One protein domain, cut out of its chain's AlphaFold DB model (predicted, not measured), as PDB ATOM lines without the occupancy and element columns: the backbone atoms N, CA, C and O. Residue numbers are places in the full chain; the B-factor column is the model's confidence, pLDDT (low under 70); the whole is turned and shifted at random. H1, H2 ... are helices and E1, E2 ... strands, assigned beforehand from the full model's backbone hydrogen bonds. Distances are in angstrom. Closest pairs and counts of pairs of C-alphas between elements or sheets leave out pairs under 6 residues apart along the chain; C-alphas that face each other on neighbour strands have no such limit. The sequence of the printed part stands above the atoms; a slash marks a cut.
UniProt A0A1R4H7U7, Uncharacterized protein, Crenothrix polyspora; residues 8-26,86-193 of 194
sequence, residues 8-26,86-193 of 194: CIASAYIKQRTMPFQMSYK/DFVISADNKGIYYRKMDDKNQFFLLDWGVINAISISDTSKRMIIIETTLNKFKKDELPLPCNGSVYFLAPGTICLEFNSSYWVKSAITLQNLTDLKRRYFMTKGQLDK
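AT A GLANCE: This is residues 8 to 26 and 86 to 193 of the 194 residues of an uncharacterized protein of Crenothrix polyspora (UniProt A0A1R4H7U7). Two strongly twisted antiparallel sheets stand partly face to face with their strands crossed, E1 E5 E4 E3 E2 on one side and E6 E7 E9 E8 on the other, and the long helix H1 caps the open end between them. The last residues of H1 run on past both sheets, and the later part of the long link between E7 and E8 lies at the end away from H1. The printed part has 127 residues, with nine named strands, E1 to E9, followed along the chain by H1; the class is mixed, helices and strands. The whole is compact, with a radius of gyration of the C-alphas of 14.1 A, and spans 43 by 34 by 29 A.

IN THESE COORDINATES: The sheet of five strands holds E1, residues 8 to 10, beginning at C-alpha 8 (140.434, 144.763, 166.333); E5, residues 106 to 111, 15.7 A long; E4, residues 95 to 99, 13.4 A; E3, residues 87 to 91, 11.7 A; and E2, residues 21 to 24. The other sheet holds E6, residues 115 to 122, 20.4 A; E7, residues 126 to 132, 18.9 A; E9, residues 157 to 162, 16.0 A; and E8, residues 148 to 154, 18.9 A. H1, residues 170 to 191, runs 31.9 A from C-alpha 170 (161.747, 155.243, 178.131) to C-alpha 191 (135.489, 142.817, 191.429).

HOW THE PARTS SIT: E3, E4 and E5 form a meander, each strand the antiparallel neighbour of the one before. In the hairpin of E4 and E5, N 108 and O 98 are 2.8 A apart, and in the hairpin of E3 and E4, N 97 and O 90 are 2.8 A apart, both within hydrogen-bond range. At the edges, N 9 of E1 and O 107 of E5 are 2.8 A apart, and N 23 of E2 and O 89 of E3 2.8 A. In the sheet of four strands, N 129 and O 119 in the hairpin of E6 and E7 are 2.8 A apart, N 130 of E7 and O 158 of E9 are 2.8 A apart, and N 159 and O 151 in the hairpin of E8 and E9 are 2.8 A apart, each pair within hydrogen-bond range. Between the sheets, the closest C-alphas of E3 and E9 are those of Val 88 and Phe 162, 6.8 A apart, while E5 and E6 meet only through their link. H1 is on one face of each sheet, two layers in each case. Its height over the sheet of five strands is 6.5 A; it lies over E2, on which 6 of its 22 C-alphas fall, and only just not over E3, on which 2 fall; it runs along the strands at 22 degrees to E2 on the local plane, and the closest C-alphas of H1 and E2 are those of Phe 21 and Asn 176, 6.9 A apart. Its height over the other sheet is 10.5 A; it lies over E6, along the strands at 2 degrees on the local plane, and the closest C-alphas are those of Ile 120 and Ser 170, 6.4 A. In H1 every O i to N i+4 pair is within hydrogen-bond range.

THE WHOLE: The two C-alphas farthest apart, those of Ser 124 and Lys 193, are 45.1 A apart. Residues 27 to 85 are not printed, and C-alphas 26 and 86 are 6.9 A apart across the cut. Of the links that are printed whole, the one from E7 to E8, residues 133 to 147, is long. The mean pLDDT of the printed part is 74.5; 39 residues are under 70, among them residues 122 to 141 and 163 to 169.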
ATOM      1  N   CYS A   8     140.369 143.590 167.188       76.88
ATOM      2  CA  CYS A   8     140.434 144.763 166.333       76.88
ATOM      3  C   CYS A   8     139.255 145.669 166.689       76.88
ATOM      4  O   CYS A   8     138.095 145.270 166.599       76.88
ATOM      5  N   ILE A   9     139.558 146.883 167.127       80.81
ATOM      6  CA  ILE A   9     138.574 147.869 167.559       80.81
ATOM      7  C   ILE A   9     138.603 149.022 166.563       80.81
ATOM      8  O   ILE A   9     139.668 149.551 166.239       80.81
ATOM      9  N   ALA A  10     137.427 149.429 166.084       77.62
ATOM     10  CA  ALA A  10     137.331 150.585 165.206       77.62
ATOM     11  C   ALA A  10     137.702 151.876 165.956       77.62
ATOM     12  O   ALA A  10     137.345 152.070 167.121       77.62
ATOM     13  N   SER A  11     138.380 152.785 165.262       71.94
ATOM     14  CA  SER A  11     138.901 154.050 165.788       71.94
ATOM     15  C   SER A  11     137.828 154.898 166.470       71.94
ATOM     16  O   SER A  11     138.113 155.540 167.477       71.94
ATOM     17  N   ALA A  12     136.586 154.837 165.976       67.94
ATOM     18  CA  ALA A  12     135.428 155.537 166.528       67.94
ATOM     19  C   ALA A  12     135.132 155.172 167.996       67.94
ATOM     20  O   ALA A  12     134.622 156.005 168.745       67.94
ATOM     21  N   TYR A  13     135.483 153.958 168.430       67.75
ATOM     22  CA  TYR A  13     135.270 153.493 169.805       67.75
ATOM     23  C   TYR A  13     136.433 153.825 170.745       67.75
ATOM     24  O   TYR A  13     136.336 153.615 171.955       67.75
ATOM     25  N   ILE A  14     137.532 154.362 170.212       67.38
ATOM     26  CA  ILE A  14     138.745 154.667 170.964       67.38
ATOM     27  C   ILE A  14     138.861 156.179 171.095       67.38
ATOM     28  O   ILE A  14     139.259 156.886 170.168       67.38
ATOM     29  N   LYS A  15     138.573 156.690 172.293       71.94
ATOM     30  CA  LYS A  15     138.804 158.099 172.636       71.94
ATOM     31  C   LYS A  15     140.298 158.349 172.883       71.94
ATOM     32  O   LYS A  15     140.712 158.594 174.010       71.94
ATOM     33  N   GLN A  16     141.111 158.282 171.824       66.00
ATOM     34  CA  GLN A  16     142.583 158.357 171.890       66.00
ATOM     35  C   GLN A  16     143.076 159.540 172.729       66.00
ATOM     36  O   GLN A  16     143.908 159.358 173.608       66.00
ATOM     37  N   ARG A  17     142.493 160.729 172.519       63.41
ATOM     38  CA  ARG A  17     142.881 161.978 173.201       63.41
ATOM     39  C   ARG A  17     142.605 162.001 174.704       63.41
ATOM     40  O   ARG A  17     143.087 162.897 175.383       63.41
ATOM     41  N   THR A  18     141.798 161.074 175.214       71.38
ATOM     42  CA  THR A  18     141.458 160.992 176.641       71.38
ATOM     43  C   THR A  18     142.064 159.758 177.298       71.38
ATOM     44  O   THR A  18     141.679 159.414 178.413       71.38
ATOM     45  N   MET A  19     142.958 159.047 176.606       80.81
ATOM     46  CA  MET A  19     143.603 157.873 177.177       80.81
ATOM     47  C   MET A  19     144.651 158.289 178.216       80.81
ATOM     48  O   MET A  19     145.405 159.229 177.967       80.81
ATOM     49  N   PRO A  20     144.721 157.594 179.368       82.81
ATOM     50  CA  PRO A  20     145.678 157.904 180.432       82.81
ATOM     51  C   PRO A  20     147.134 157.918 179.966       82.81
ATOM     52  O   PRO A  20     147.944 158.686 180.474       82.81
ATOM     53  N   PHE A  21     147.459 157.062 179.000       83.62
ATOM     54  CA  PHE A  21     148.744 157.060 178.332       83.62
ATOM     55  C   PHE A  21     148.528 157.111 176.822       83.62
ATOM     56  O   PHE A  21     147.834 156.268 176.251       83.62
ATOM     57  N   GLN A  22     149.146 158.090 176.169       79.31
ATOM     58  CA  GLN A  22     149.167 158.208 174.720       79.31
ATOM     59  C   GLN A  22     150.550 158.663 174.271       79.31
ATOM     60  O   GLN A  22     151.085 159.663 174.749       79.31
ATOM     61  N   MET A  23     151.091 157.948 173.296       75.62
ATOM     62  CA  MET A  23     152.291 158.311 172.575       75.62
ATOM     63  C   MET A  23     151.926 158.525 171.108       75.62
ATOM     64  O   MET A  23     151.410 157.635 170.427       75.62
ATOM     65  N   SER A  24     152.167 159.739 170.633       71.25
ATOM     66  CA  SER A  24     151.879 160.173 169.270       71.25
ATOM     67  C   SER A  24     153.170 160.460 168.502       71.25
ATOM     68  O   SER A  24     154.225 160.567 169.121       71.25
ATOM     69  N   TYR A  25     153.092 160.602 167.176       65.50
ATOM     70  CA  TYR A  25     154.108 161.307 166.401       65.50
ATOM     71  C   TYR A  25     153.907 162.824 166.506       65.50
ATOM     72  O   TYR A  25     152.777 163.294 166.649       65.50
ATOM     73  N   LYS A  26     154.999 163.596 166.447       58.69
ATOM     74  CA  LYS A  26     155.002 165.062 166.412       58.69
ATOM     75  C   LYS A  26     155.589 165.352 165.052       58.69
ATOM     76  O   LYS A  26     156.815 165.378 164.925       58.69
ATOM     77  N   ASP A  86     149.559 159.895 163.222       60.91
ATOM     78  CA  ASP A  86     150.261 160.493 164.355       60.91
ATOM     79  C   ASP A  86     150.254 159.609 165.611       60.91
ATOM     80  O   ASP A  86     150.427 160.108 166.709       60.91
ATOM     81  N   PHE A  87     149.973 158.315 165.522       63.19
ATOM     82  CA  PHE A  87     149.699 157.477 166.681       63.19
ATOM     83  C   PHE A  87     150.699 156.324 166.738       63.19
ATOM     84  O   PHE A  87     150.804 155.548 165.790       63.19
ATOM     85  N   VAL A  88     151.436 156.224 167.846       70.50
ATOM     86  CA  VAL A  88     152.436 155.172 168.071       70.50
ATOM     87  C   VAL A  88     151.805 154.057 168.900       70.50
ATOM     88  O   VAL A  88     151.672 152.924 168.445       70.50
ATOM     89  N   ILE A  89     151.372 154.403 170.110       80.31
ATOM     90  CA  ILE A  89     150.849 153.475 171.110       80.31
ATOM     91  C   ILE A  89     150.003 154.261 172.117       80.31
ATOM     92  O   ILE A  89     150.321 155.403 172.450       80.31
ATOM     93  N   SER A  90     148.933 153.669 172.630       84.25
ATOM     94  CA  SER A  90     148.221 154.184 173.802       84.25
ATOM     95  C   SER A  90     147.902 153.060 174.765       84.25
ATOM     96  O   SER A  90     148.003 151.883 174.424       84.25
ATOM     97  N   ALA A  91     147.521 153.418 175.982       87.75
ATOM     98  CA  ALA A  91     147.067 152.453 176.959       87.75
ATOM     99  C   ALA A  91     145.995 153.058 177.867       87.75
ATOM    100  O   ALA A  91     146.021 154.250 178.193       87.75
ATOM    101  N   ASP A  92     145.053 152.216 178.274       88.44
ATOM    102  CA  ASP A  92     144.001 152.553 179.231       88.44
ATOM    103  C   ASP A  92     143.784 151.406 180.225       88.44
ATOM    104  O   ASP A  92     144.654 150.560 180.405       88.44
ATOM    105  N   ASN A  93     142.634 151.369 180.898       85.56
ATOM    106  CA  ASN A  93     142.323 150.327 181.873       85.56
ATOM    107  C   ASN A  93     142.043 148.948 181.247       85.56
ATOM    108  O   ASN A  93     141.925 147.991 181.995       85.56
ATOM    109  N   LYS A  94     141.906 148.811 179.925       85.31
ATOM    110  CA  LYS A  94     141.669 147.518 179.258       85.31
ATOM    111  C   LYS A  94     142.956 146.900 178.727       85.31
ATOM    112  O   LYS A  94     143.095 145.682 178.747       85.31
ATOM    113  N   GLY A  95     143.892 147.719 178.256       87.81
ATOM    114  CA  GLY A  95     145.141 147.212 177.705       87.81
ATOM    115  C   GLY A  95     145.942 148.250 176.941       87.81
ATOM    116  O   GLY A  95     145.758 149.459 177.099       87.81
ATOM    117  N   ILE A  96     146.830 147.738 176.097       88.06
ATOM    118  CA  ILE A  96     147.668 148.506 175.180       88.06
ATOM    119  C   ILE A  96     147.033 148.487 173.793       88.06
ATOM    120  O   ILE A  96     146.649 147.430 173.299       88.06
ATOM    121  N   TYR A  97     146.980 149.645 173.142       87.38
ATOM    122  CA  TYR A  97     146.476 149.806 171.787       87.38
ATOM    123  C   TYR A  97     147.587 150.275 170.862       87.38
ATOM    124  O   TYR A  97     148.308 151.227 171.167       87.38
ATOM    125  N   TYR A  98     147.664 149.671 169.684       84.38
ATOM    126  CA  TYR A  98     148.441 150.200 168.567       84.38
ATOM    127  C   TYR A  98     147.598 150.186 167.294       84.38
ATOM    128  O   TYR A  98     146.661 149.401 167.151       84.38
ATOM    129  N   ARG A  99     147.890 151.105 166.375       82.69
ATOM    130  CA  ARG A  99     147.156 151.222 165.112       82.69
ATOM    131  C   ARG A  99     147.677 150.205 164.097       82.69
ATOM    132  O   ARG A  99     148.890 150.051 163.970       82.69
ATOM    133  N   LYS A 100     146.768 149.561 163.362       82.75
ATOM    134  CA  LYS A 100     147.087 148.591 162.303       82.75
ATOM    135  C   LYS A 100     147.734 149.279 161.091       82.75
ATOM    136  O   LYS A 100     147.333 150.383 160.728       82.75
ATOM    137  N   MET A 101     148.720 148.647 160.454       78.25
ATOM    138  CA  MET A 101     149.390 149.192 159.261       78.25
ATOM    139  C   MET A 101     148.490 149.199 158.016       78.25
ATOM    140  O   MET A 101     148.515 150.158 157.248       78.25
ATOM    141  N   ASP A 102     147.698 148.148 157.828       79.56
ATOM    142  CA  ASP A 102     146.822 147.925 156.673       79.56
ATOM    143  C   ASP A 102     145.459 148.628 156.788       79.56
ATOM    144  O   ASP A 102     144.858 148.946 155.766       79.56
ATOM    145  N   ASP A 103     144.991 148.943 158.004       77.62
ATOM    146  CA  ASP A 103     143.749 149.698 158.222       77.62
ATOM    147  C   ASP A 103     143.923 150.824 159.255       77.62
ATOM    148  O   ASP A 103     143.988 150.611 160.468       77.62
ATOM    149  N   LYS A 104     143.918 152.066 158.757       72.12
ATOM    150  CA  LYS A 104     144.087 153.300 159.546       72.12
ATOM    151  C   LYS A 104     142.951 153.548 160.539       72.12
ATOM    152  O   LYS A 104     143.125 154.332 161.475       72.12
ATOM    153  N   ASN A 105     141.801 152.909 160.333       76.19
ATOM    154  CA  ASN A 105     140.626 153.022 161.187       76.19
ATOM    155  C   ASN A 105     140.529 151.889 162.208       76.19
ATOM    156  O   ASN A 105     139.563 151.868 162.967       76.19
ATOM    157  N   GLN A 106     141.502 150.981 162.270       81.25
ATOM    158  CA  GLN A 106     141.509 149.893 163.238       81.25
ATOM    159  C   GLN A 106     142.700 149.972 164.184       81.25
ATOM    160  O   GLN A 106     143.823 150.343 163.832       81.25
ATOM    161  N   PHE A 107     142.424 149.586 165.421       83.44
ATOM    162  CA  PHE A 107     143.405 149.439 166.475       83.44
ATOM    163  C   PHE A 107     143.382 148.013 166.968       83.44
ATOM    164  O   PHE A 107     142.321 147.413 167.126       83.44
ATOM    165  N   PHE A 108     144.560 147.501 167.260       86.19
ATOM    166  CA  PHE A 108     144.715 146.238 167.936       86.19
ATOM    167  C   PHE A 108     144.806 146.481 169.439       86.19
ATOM    168  O   PHE A 108     145.642 147.274 169.873       86.19
ATOM    169  N   LEU A 109     143.957 145.806 170.218       87.06
ATOM    170  CA  LEU A 109     144.018 145.798 171.679       87.06
ATOM    171  C   LEU A 109     144.747 144.548 172.180       87.06
ATOM    172  O   LEU A 109     144.305 143.424 171.943       87.06
ATOM    173  N   LEU A 110     145.809 144.770 172.948       85.31
ATOM    174  CA  LEU A 110     146.466 143.766 173.772       85.31
ATOM    175  C   LEU A 110     146.022 143.935 175.235       85.31
ATOM    176  O   LEU A 110     146.430 144.882 175.905       85.31
ATOM    177  N   ASP A 111     145.161 143.032 175.709       85.62
ATOM    178  CA  ASP A 111     144.579 143.064 177.060       85.62
ATOM    179  C   ASP A 111     145.655 142.935 178.155       85.62
ATOM    180  O   ASP A 111     146.591 142.139 178.047       85.62
ATOM    181  N   TRP A 112     145.508 143.671 179.259       86.56
ATOM    182  CA  TRP A 112     146.390 143.530 180.424       86.56
ATOM    183  C   TRP A 112     146.446 142.112 180.996       86.56
ATOM    184  O   TRP A 112     147.485 141.703 181.516       86.56
ATOM    185  N   GLY A 113     145.355 141.353 180.889       80.88
ATOM    186  CA  GLY A 113     145.239 139.978 181.360       80.88
ATOM    187  C   GLY A 113     146.116 138.972 180.614       80.88
ATOM    188  O   GLY A 113     146.314 137.878 181.136       80.88
ATOM    189  N   VAL A 114     146.651 139.322 179.438       79.69
ATOM    190  CA  VAL A 114     147.580 138.465 178.673       79.69
ATOM    191  C   VAL A 114     149.036 138.934 178.758       79.69
ATOM    192  O   VAL A 114     149.927 138.287 178.208       79.69
ATOM    193  N   ILE A 115     149.298 140.057 179.432       83.62
ATOM    194  CA  ILE A 115     150.629 140.659 179.547       83.62
ATOM    195  C   ILE A 115     151.257 140.246 180.884       83.62
ATOM    196  O   ILE A 115     150.758 140.595 181.955       83.62
ATOM    197  N   ASN A 116     152.411 139.583 180.845       80.94
ATOM    198  CA  ASN A 116     153.173 139.152 182.021       80.94
ATOM    199  C   ASN A 116     154.158 140.202 182.506       80.94
ATOM    200  O   ASN A 116     154.124 140.584 183.676       80.94
ATOM    201  N   ALA A 117     154.970 140.728 181.600       80.44
ATOM    202  CA  ALA A 117     155.932 141.769 181.901       80.44
ATOM    203  C   ALA A 117     156.028 142.750 180.734       80.44
ATOM    204  O   ALA A 117     155.661 142.453 179.600       80.44
ATOM    205  N   ILE A 118     156.461 143.962 181.053       84.12
ATOM    206  CA  ILE A 118     156.689 145.028 180.086       84.12
ATOM    207  C   ILE A 118     158.090 145.530 180.374       84.12
ATOM    208  O   ILE A 118     158.424 145.803 181.527       84.12
ATOM    209  N   SER A 119     158.904 145.647 179.342       82.75
ATOM    210  CA  SER A 119     160.214 146.273 179.407       82.75
ATOM    211  C   SER A 119     160.409 147.144 178.172       82.75
ATOM    212  O   SER A 119     159.692 147.033 177.177       82.75
ATOM    213  N   ILE A 120     161.333 148.096 178.249       78.75
ATOM    214  CA  ILE A 120     161.655 148.967 177.120       78.75
ATOM    215  C   ILE A 120     163.158 148.909 176.921       78.75
ATOM    216  O   ILE A 120     163.916 149.093 177.872       78.75
ATOM    217  N   SER A 121     163.568 148.626 175.688       74.62
ATOM    218  CA  SER A 121     164.969 148.628 175.284       74.62
ATOM    219  C   SER A 121     165.321 149.963 174.634       74.62
ATOM    220  O   SER A 121     164.698 150.370 173.648       74.62
ATOM    221  N   ASP A 122     166.347 150.615 175.182       66.06
ATOM    222  CA  ASP A 122     166.922 151.878 174.705       66.06
ATOM    223  C   ASP A 122     168.038 151.653 173.667       66.06
ATOM    224  O   ASP A 122     169.113 152.246 173.720       66.06
ATOM    225  N   THR A 123     167.796 150.772 172.698       64.56
ATOM    226  CA  THR A 123     168.654 150.638 171.511       64.56
ATOM    227  C   THR A 123     168.470 151.813 170.535       64.56
ATOM    228  O   THR A 123     167.596 152.659 170.721       64.56
ATOM    229  N   SER A 124     169.263 151.856 169.450       54.62
ATOM    230  CA  SER A 124     169.163 152.860 168.363       54.62
ATOM    231  C   SER A 124     167.750 153.019 167.788       54.62
ATOM    232  O   SER A 124     167.400 154.077 167.266       54.62
ATOM    233  N   LYS A 125     166.926 151.980 167.932       58.25
ATOM    234  CA  LYS A 125     165.476 152.017 167.789       58.25
ATOM    235  C   LYS A 125     164.851 151.710 169.146       58.25
ATOM    236  O   LYS A 125     165.241 150.730 169.784       58.25
ATOM    237  N   ARG A 126     163.896 152.527 169.596       62.62
ATOM    238  CA  ARG A 126     163.208 152.286 170.871       62.62
ATOM    239  C   ARG A 126     162.201 151.159 170.704       62.62
ATOM    240  O   ARG A 126     161.240 151.276 169.946       62.62
ATOM    241  N   MET A 127     162.430 150.065 171.417       62.56
ATOM    242  CA  MET A 127     161.590 148.872 171.351       62.56
ATOM    243  C   MET A 127     160.836 148.702 172.661       62.56
ATOM    244  O   MET A 127     161.450 148.635 173.724       62.56
ATOM    245  N   ILE A 128     159.510 148.606 172.584       68.12
ATOM    246  CA  ILE A 128     158.688 148.171 173.711       68.12
ATOM    247  C   ILE A 128     158.620 146.651 173.632       68.12
ATOM    248  O   ILE A 128     158.054 146.077 172.702       68.12
ATOM    249  N   ILE A 129     159.224 145.993 174.609       66.62
ATOM    250  CA  ILE A 129     159.236 144.542 174.727       66.62
ATOM    251  C   ILE A 129     158.093 144.163 175.666       66.62
ATOM    252  O   ILE A 129     158.030 144.595 176.818       66.62
ATOM    253  N   ILE A 130     157.147 143.386 175.155       68.06
ATOM    254  CA  ILE A 130     155.979 142.918 175.889       68.06
ATOM    255  C   ILE A 130     156.091 141.406 176.031       68.06
ATOM    256  O   ILE A 130     155.870 140.637 175.095       68.06
ATOM    257  N   GLU A 131     156.407 140.964 177.240       61.69
ATOM    258  CA  GLU A 131     156.338 139.552 177.584       61.69
ATOM    259  C   GLU A 131     154.891 139.200 177.900       61.69
ATOM    260  O   GLU A 131     154.259 139.784 178.787       61.69
ATOM    261  N   THR A 132     154.352 138.235 177.171       62.81
ATOM    262  CA  THR A 132     152.980 137.764 177.336       62.81
ATOM    263  C   THR A 132     152.955 136.418 178.039       62.81
ATOM    264  O   THR A 132     153.914 135.652 178.018       62.81
ATOM    265  N   THR A 133     151.831 136.108 178.674       55.81
ATOM    266  CA  THR A 133     151.617 134.846 179.399       55.81
ATOM    267  C   THR A 133     151.511 133.629 178.488       55.81
ATOM    268  O   THR A 133     151.464 132.499 178.968       55.81
ATOM    269  N   LEU A 134     151.407 133.837 177.175       54.84
ATOM    270  CA  LEU A 134     150.927 132.827 176.248       54.84
ATOM    271  C   LEU A 134     151.958 132.596 175.143       54.84
ATOM    272  O   LEU A 134     152.096 133.401 174.230       54.84
ATOM    273  N   ASN A 135     152.582 131.413 175.159       53.69
ATOM    274  CA  ASN A 135     153.474 130.890 174.107       53.69
ATOM    275  C   ASN A 135     152.812 130.728 172.718       53.69
ATOM    276  O   ASN A 135     153.394 130.115 171.828       53.69
ATOM    277  N   LYS A 136     151.579 131.215 172.536       52.22
ATOM    278  CA  LYS A 136     150.698 130.913 171.402       52.22
ATOM    279  C   LYS A 136     150.531 132.037 170.387       52.22
ATOM    280  O   LYS A 136     149.815 131.819 169.418       52.22
ATOM    281  N   PHE A 137     151.159 133.199 170.554       57.62
ATOM    282  CA  PHE A 137     151.151 134.173 169.465       57.62
ATOM    283  C   PHE A 137     151.956 133.611 168.289       57.62
ATOM    284  O   PHE A 137     153.180 133.492 168.363       57.62
ATOM    285  N   LYS A 138     151.267 133.214 167.215       58.06
ATOM    286  CA  LYS A 138     151.925 132.898 165.947       58.06
ATOM    287  C   LYS A 138     152.327 134.198 165.263       58.06
ATOM    288  O   LYS A 138     151.617 135.199 165.340       58.06
ATOM    289  N   LYS A 139     153.460 134.153 164.561       54.28
ATOM    290  CA  LYS A 139     154.056 135.310 163.887       54.28
ATOM    291  C   LYS A 139     153.102 136.023 162.922       54.28
ATOM    292  O   LYS A 139     153.178 137.238 162.798       54.28
ATOM    293  N   ASP A 140     152.179 135.273 162.330       58.69
ATOM    294  CA  ASP A 140     151.283 135.756 161.276       58.69
ATOM    295  C   ASP A 140     149.911 136.227 161.797       58.69
ATOM    296  O   ASP A 140     149.075 136.671 161.017       58.69
ATOM    297  N   GLU A 141     149.658 136.141 163.109       65.88
ATOM    298  CA  GLU A 141     148.363 136.510 163.707       65.88
ATOM    299  C   GLU A 141     148.358 137.920 164.315       65.88
ATOM    300  O   GLU A 141     147.291 138.500 164.519       65.88
ATOM    301  N   LEU A 142     149.533 138.498 164.598       74.38
ATOM    302  CA  LEU A 142     149.623 139.863 165.109       74.38
ATOM    303  C   LEU A 142     149.716 140.863 163.958       74.38
ATOM    304  O   LEU A 142     150.648 140.783 163.154       74.38
ATOM    305  N   PRO A 143     148.805 141.842 163.882       79.38
ATOM    306  CA  PRO A 143     148.927 142.878 162.885       79.38
ATOM    307  C   PRO A 143     150.155 143.747 163.125       79.38
ATOM    308  O   PRO A 143     150.506 144.082 164.255       79.38
ATOM    309  N   LEU A 144     150.773 144.174 162.030       80.19
ATOM    310  CA  LEU A 144     151.889 145.103 162.094       80.19
ATOM    311  C   LEU A 144     151.396 146.488 162.542       80.19
ATOM    312  O   LEU A 144     150.376 146.965 162.029       80.19
ATOM    313  N   PRO A 145     152.095 147.156 163.477       77.56
ATOM    314  CA  PRO A 145     151.799 148.531 163.820       77.56
ATOM    315  C   PRO A 145     152.142 149.442 162.639       77.56
ATOM    316  O   PRO A 145     153.146 149.248 161.958       77.56
ATOM    317  N   CYS A 146     151.340 150.482 162.415       74.69
ATOM    318  CA  CYS A 146     151.518 151.417 161.298       74.69
ATOM    319  C   CYS A 146     152.866 152.155 161.280       74.69
ATOM    320  O   CYS A 146     153.258 152.677 160.243       74.69
ATOM    321  N   ASN A 147     153.559 152.196 162.417       71.12
ATOM    322  CA  ASN A 147     154.775 152.970 162.631       71.12
ATOM    323  C   ASN A 147     155.885 152.141 163.293       71.12
ATOM    324  O   ASN A 147     156.628 152.620 164.159       71.12
ATOM    325  N   GLY A 148     155.959 150.863 162.941       73.75
ATOM    326  CA  GLY A 148     156.826 149.947 163.648       73.75
ATOM    327  C   GLY A 148     156.855 148.550 163.066       73.75
ATOM    328  O   GLY A 148     156.366 148.297 161.968       73.75
ATOM    329  N   SER A 149     157.394 147.640 163.862       77.19
ATOM    330  CA  SER A 149     157.503 146.229 163.528       77.19
ATOM    331  C   SER A 149     157.112 145.379 164.726       77.19
ATOM    332  O   SER A 149     157.284 145.785 165.876       77.19
ATOM    333  N   VAL A 150     156.619 144.173 164.450       79.00
ATOM    334  CA  VAL A 150     156.415 143.140 165.467       79.00
ATOM    335  C   VAL A 150     157.456 142.051 165.272       79.00
ATOM    336  O   VAL A 150     157.616 141.535 164.165       79.00
ATOM    337  N   TYR A 151     158.136 141.672 166.347       79.25
ATOM    338  CA  TYR A 151     159.039 140.526 166.362       79.25
ATOM    339  C   TYR A 151     158.715 139.602 167.522       79.25
ATOM    340  O   TYR A 151     158.089 139.992 168.502       79.25
ATOM    341  N   PHE A 152     159.208 138.378 167.419       76.75
ATOM    342  CA  PHE A 152     159.102 137.374 168.462       76.75
ATOM    343  C   PHE A 152     160.516 136.979 168.850       76.75
ATOM    344  O   PHE A 152     161.265 136.498 168.002       76.75
ATOM    345  N   LEU A 153     160.896 137.231 170.102       72.38
ATOM    346  CA  LEU A 153     162.230 136.865 170.599       72.38
ATOM    347  C   LEU A 153     162.268 135.415 171.077       72.38
ATOM    348  O   LEU A 153     163.231 134.695 170.836       72.38
ATOM    349  N   ALA A 154     161.203 134.999 171.750       72.69
ATOM    350  CA  ALA A 154     161.017 133.668 172.295       72.69
ATOM    351  C   ALA A 154     159.518 133.335 172.260       72.69
ATOM    352  O   ALA A 154     158.695 134.253 172.139       72.69
ATOM    353  N   PRO A 155     159.129 132.052 172.375       70.44
ATOM    354  CA  PRO A 155     157.735 131.694 172.608       70.44
ATOM    355  C   PRO A 155     157.172 132.527 173.767       70.44
ATOM    356  O   PRO A 155     157.743 132.537 174.851       70.44
ATOM    357  N   GLY A 156     156.097 133.279 173.506       69.88
ATOM    358  CA  GLY A 156     155.439 134.126 174.508       69.88
ATOM    359  C   GLY A 156     155.994 135.546 174.655       69.88
ATOM    360  O   GLY A 156     155.363 136.363 175.324       69.88
ATOM    361  N   THR A 157     157.091 135.901 173.985       74.75
ATOM    362  CA  THR A 157     157.664 137.257 174.045       74.75
ATOM    363  C   THR A 157     157.450 138.000 172.734       74.75
ATOM    364  O   THR A 157     158.041 137.646 171.711       74.75
ATOM    365  N   ILE A 158     156.632 139.053 172.779       78.62
ATOM    366  CA  ILE A 158     156.365 139.949 171.652       78.62
ATOM    367  C   ILE A 158     157.225 141.200 171.812       78.62
ATOM    368  O   ILE A 158     157.216 141.854 172.849       78.62
ATOM    369  N   CYS A 159     157.916 141.597 170.756       76.81
ATOM    370  CA  CYS A 159     158.572 142.892 170.671       76.81
ATOM    371  C   CYS A 159     157.804 143.785 169.717       76.81
ATOM    372  O   CYS A 159     157.681 143.464 168.537       76.81
ATOM    373  N   LEU A 160     157.328 144.915 170.226       77.31
ATOM    374  CA  LEU A 160     156.781 145.993 169.422       77.31
ATOM    375  C   LEU A 160     157.866 147.064 169.276       77.31
ATOM    376  O   LEU A 160     158.145 147.844 170.189       77.31
ATOM    377  N   GLU A 161     158.524 147.078 168.124       76.12
ATOM    378  CA  GLU A 161     159.430 148.160 167.753       76.12
ATOM    379  C   GLU A 161     158.604 149.319 167.225       76.12
ATOM    380  O   GLU A 161     157.794 149.132 166.323       76.12
ATOM    381  N   PHE A 162     158.840 150.515 167.751       71.81
ATOM    382  CA  PHE A 162     158.193 151.724 167.271       71.81
ATOM    383  C   PHE A 162     159.252 152.724 166.834       71.81
ATOM    384  O   PHE A 162     160.206 153.006 167.559       71.81
ATOM    385  N   ASN A 163     159.070 153.312 165.657       63.69
ATOM    386  CA  ASN A 163     160.034 154.256 165.112       63.69
ATOM    387  C   ASN A 163     159.842 155.670 165.692       63.69
ATOM    388  O   ASN A 163     159.590 156.615 164.951       63.69
ATOM    389  N   SER A 164     159.831 155.849 167.015       58.91
ATOM    390  CA  SER A 164     159.478 157.149 167.598       58.91
ATOM    391  C   SER A 164     160.632 158.153 167.527       58.91
ATOM    392  O   SER A 164     161.710 157.877 168.048       58.91
ATOM    393  N   SER A 165     160.378 159.359 167.016       52.59
ATOM    394  CA  SER A 165     161.338 160.477 166.988       52.59
ATOM    395  C   SER A 165     161.433 161.276 168.304       52.59
ATOM    396  O   SER A 165     161.910 162.403 168.296       52.59
ATOM    397  N   TYR A 166     160.947 160.750 169.435       54.50
ATOM    398  CA  TYR A 166     160.633 161.568 170.616       54.50
ATOM    399  C   TYR A 166     161.655 161.578 171.750       54.50
ATOM    400  O   TYR A 166     162.278 160.580 172.097       54.50
ATOM    401  N   TRP A 167     161.664 162.711 172.455       49.50
ATOM    402  CA  TRP A 167     162.384 162.988 173.702       49.50
ATOM    403  C   TRP A 167     161.786 162.356 174.979       49.50
ATOM    404  O   TRP A 167     162.347 162.527 176.061       49.50
ATOM    405  N   VAL A 168     160.654 161.637 174.916       59.47
ATOM    406  CA  VAL A 168     160.041 161.037 176.123       59.47
ATOM    407  C   VAL A 168     160.946 159.927 176.647       59.47
ATOM    408  O   VAL A 168     161.183 158.963 175.933       59.47
ATOM    409  N   LYS A 169     161.476 160.042 177.868       68.94
ATOM    410  CA  LYS A 169     162.388 159.031 178.427       68.94
ATOM    411  C   LYS A 169     161.674 157.682 178.557       68.94
ATOM    412  O   LYS A 169     160.606 157.620 179.161       68.94
ATOM    413  N   SER A 170     162.286 156.609 178.065       75.69
ATOM    414  CA  SER A 170     161.747 155.243 178.131       75.69
ATOM    415  C   SER A 170     161.363 154.815 179.546       75.69
ATOM    416  O   SER A 170     160.336 154.169 179.733       75.69
ATOM    417  N   ALA A 171     162.094 155.283 180.561       75.69
ATOM    418  CA  ALA A 171     161.742 155.089 181.966       75.69
ATOM    419  C   ALA A 171     160.339 155.617 182.330       75.69
ATOM    420  O   ALA A 171     159.593 154.938 183.029       75.69
ATOM    421  N   ILE A 172     159.947 156.792 181.818       80.69
ATOM    422  CA  ILE A 172     158.628 157.398 182.080       80.69
ATOM    423  C   ILE A 172     157.533 156.578 181.394       80.69
ATOM    424  O   ILE A 172     156.486 156.311 181.982       80.69
ATOM    425  N   THR A 173     157.779 156.146 180.156       80.38
ATOM    426  CA  THR A 173     156.849 155.283 179.420       80.38
ATOM    427  C   THR A 173     156.629 153.963 180.154       80.38
ATOM    428  O   THR A 173     155.486 153.566 180.374       80.38
ATOM    429  N   LEU A 174     157.713 153.313 180.583       84.25
ATOM    430  CA  LEU A 174     157.647 152.055 181.318       84.25
ATOM    431  C   LEU A 174     156.900 152.219 182.645       84.25
ATOM    432  O   LEU A 174     156.046 151.393 182.970       84.25
ATOM    433  N   GLN A 175     157.180 153.293 183.387       87.12
ATOM    434  CA  GLN A 175     156.495 153.600 184.639       87.12
ATOM    435  C   GLN A 175     154.984 153.759 184.428       87.12
ATOM    436  O   GLN A 175     154.204 153.078 185.089       87.12
ATOM    437  N   ASN A 176     154.564 154.570 183.450       87.38
ATOM    438  CA  ASN A 176     153.144 154.789 183.155       87.38
ATOM    439  C   ASN A 176     152.415 153.495 182.766       87.38
ATOM    440  O   ASN A 176     151.312 153.235 183.248       87.38
ATOM    441  N   LEU A 177     153.027 152.666 181.913       87.06
ATOM    442  CA  LEU A 177     152.447 151.381 181.508       87.06
ATOM    443  C   LEU A 177     152.347 150.408 182.689       87.06
ATOM    444  O   LEU A 177     151.331 149.731 182.851       87.06
ATOM    445  N   THR A 178     153.373 150.369 183.542       88.06
ATOM    446  CA  THR A 178     153.395 149.523 184.742       88.06
ATOM    447  C   THR A 178     152.325 149.955 185.744       88.06
ATOM    448  O   THR A 178     151.609 149.109 186.284       88.06
ATOM    449  N   ASP A 179     152.150 151.262 185.946       90.38
ATOM    450  CA  ASP A 179     151.124 151.812 186.832       90.38
ATOM    451  C   ASP A 179     149.708 151.517 186.325       90.38
ATOM    452  O   ASP A 179     148.840 151.133 187.113       90.38
ATOM    453  N   LEU A 180     149.463 151.633 185.014       90.31
ATOM    454  CA  LEU A 180     148.169 151.288 184.413       90.31
ATOM    455  C   LEU A 180     147.849 149.803 184.566       90.31
ATOM    456  O   LEU A 180     146.754 149.452 185.014       90.31
ATOM    457  N   LYS A 181     148.825 148.936 184.287       88.44
ATOM    458  CA  LYS A 181     148.692 147.497 184.510       88.44
ATOM    459  C   LYS A 181     148.374 147.197 185.976       88.44
ATOM    460  O   LYS A 181     147.448 146.442 186.271       88.44
ATOM    461  N   ARG A 182     149.101 147.812 186.915       88.06
ATOM    462  CA  ARG A 182     148.870 147.632 188.355       88.06
ATOM    463  C   ARG A 182     147.448 148.035 188.754       88.06
ATOM    464  O   ARG A 182     146.806 147.299 189.503       88.06
ATOM    465  N   ARG A 183     146.942 149.167 188.251       88.38
ATOM    466  CA  ARG A 183     145.559 149.617 188.502       88.38
ATOM    467  C   ARG A 183     144.537 148.605 187.994       88.38
ATOM    468  O   ARG A 183     143.634 148.262 188.747       88.38
ATOM    469  N   TYR A 184     144.719 148.072 186.783       88.06
ATOM    470  CA  TYR A 184     143.837 147.037 186.234       88.06
ATOM    471  C   TYR A 184     143.717 145.823 187.163       88.06
ATOM    472  O   TYR A 184     142.606 145.417 187.502       88.06
ATOM    473  N   PHE A 185     144.843 145.271 187.634       86.12
ATOM    474  CA  PHE A 185     144.814 144.100 188.517       86.12
ATOM    475  C   PHE A 185     144.224 144.403 189.898       86.12
ATOM    476  O   PHE A 185     143.552 143.539 190.462       86.12
ATOM    477  N   MET A 186     144.409 145.617 190.430       86.31
ATOM    478  CA  MET A 186     143.749 146.018 191.677       86.31
ATOM    479  C   MET A 186     142.227 146.103 191.516       86.31
ATOM    480  O   MET A 186     141.505 145.556 192.345       86.31
ATOM    481  N   THR A 187     141.732 146.719 190.439       84.94
ATOM    482  CA  THR A 187     140.288 146.815 190.172       84.94
ATOM    483  C   THR A 187     139.669 145.446 189.894       84.94
ATOM    484  O   THR A 187     138.610 145.129 190.427       84.94
ATOM    485  N   LYS A 188     140.345 144.598 189.112       80.94
ATOM    486  CA  LYS A 188     139.884 143.233 188.832       80.94
ATOM    487  C   LYS A 188     139.814 142.382 190.101       80.94
ATOM    488  O   LYS A 188     138.797 141.755 190.359       80.94
ATOM    489  N   GLY A 189     140.850 142.437 190.940       73.94
ATOM    490  CA  GLY A 189     140.869 141.719 192.215       73.94
ATOM    491  C   GLY A 189     139.857 142.231 193.249       73.94
ATOM    492  O   GLY A 189     139.552 141.504 194.189       73.94
ATOM    493  N   GLN A 190     139.347 143.460 193.107       72.12
ATOM    494  CA  GLN A 190     138.217 143.960 193.900       72.12
ATOM    495  C   GLN A 190     136.883 143.406 193.390       72.12
ATOM    496  O   GLN A 190     136.077 142.974 194.204       72.12
ATOM    497  N   LEU A 191     136.687 143.373 192.068       70.75
ATOM    498  CA  LEU A 191     135.489 142.817 191.429       70.75
ATOM    499  C   LEU A 191     135.336 141.310 191.675       70.75
ATOM    500  O   LEU A 191     134.227 140.847 191.885       70.75
ATOM    501  N   ASP A 192     136.437 140.556 191.701       66.56
ATOM    502  CA  ASP A 192     136.411 139.108 191.962       66.56
ATOM    503  C   ASP A 192     136.122 138.767 193.445       66.56
ATOM    504  O   ASP A 192     135.917 137.601 193.786       66.56
ATOM    505  N   LYS A 193     136.142 139.764 194.343       56.56
ATOM    506  CA  LYS A 193     135.875 139.612 195.787       56.56
ATOM    507  C   LYS A 193     134.471 140.060 196.211       56.56
ATOM    508  O   LYS A 193     134.134 139.889 197.382       56.56
TER     509      LYS A 193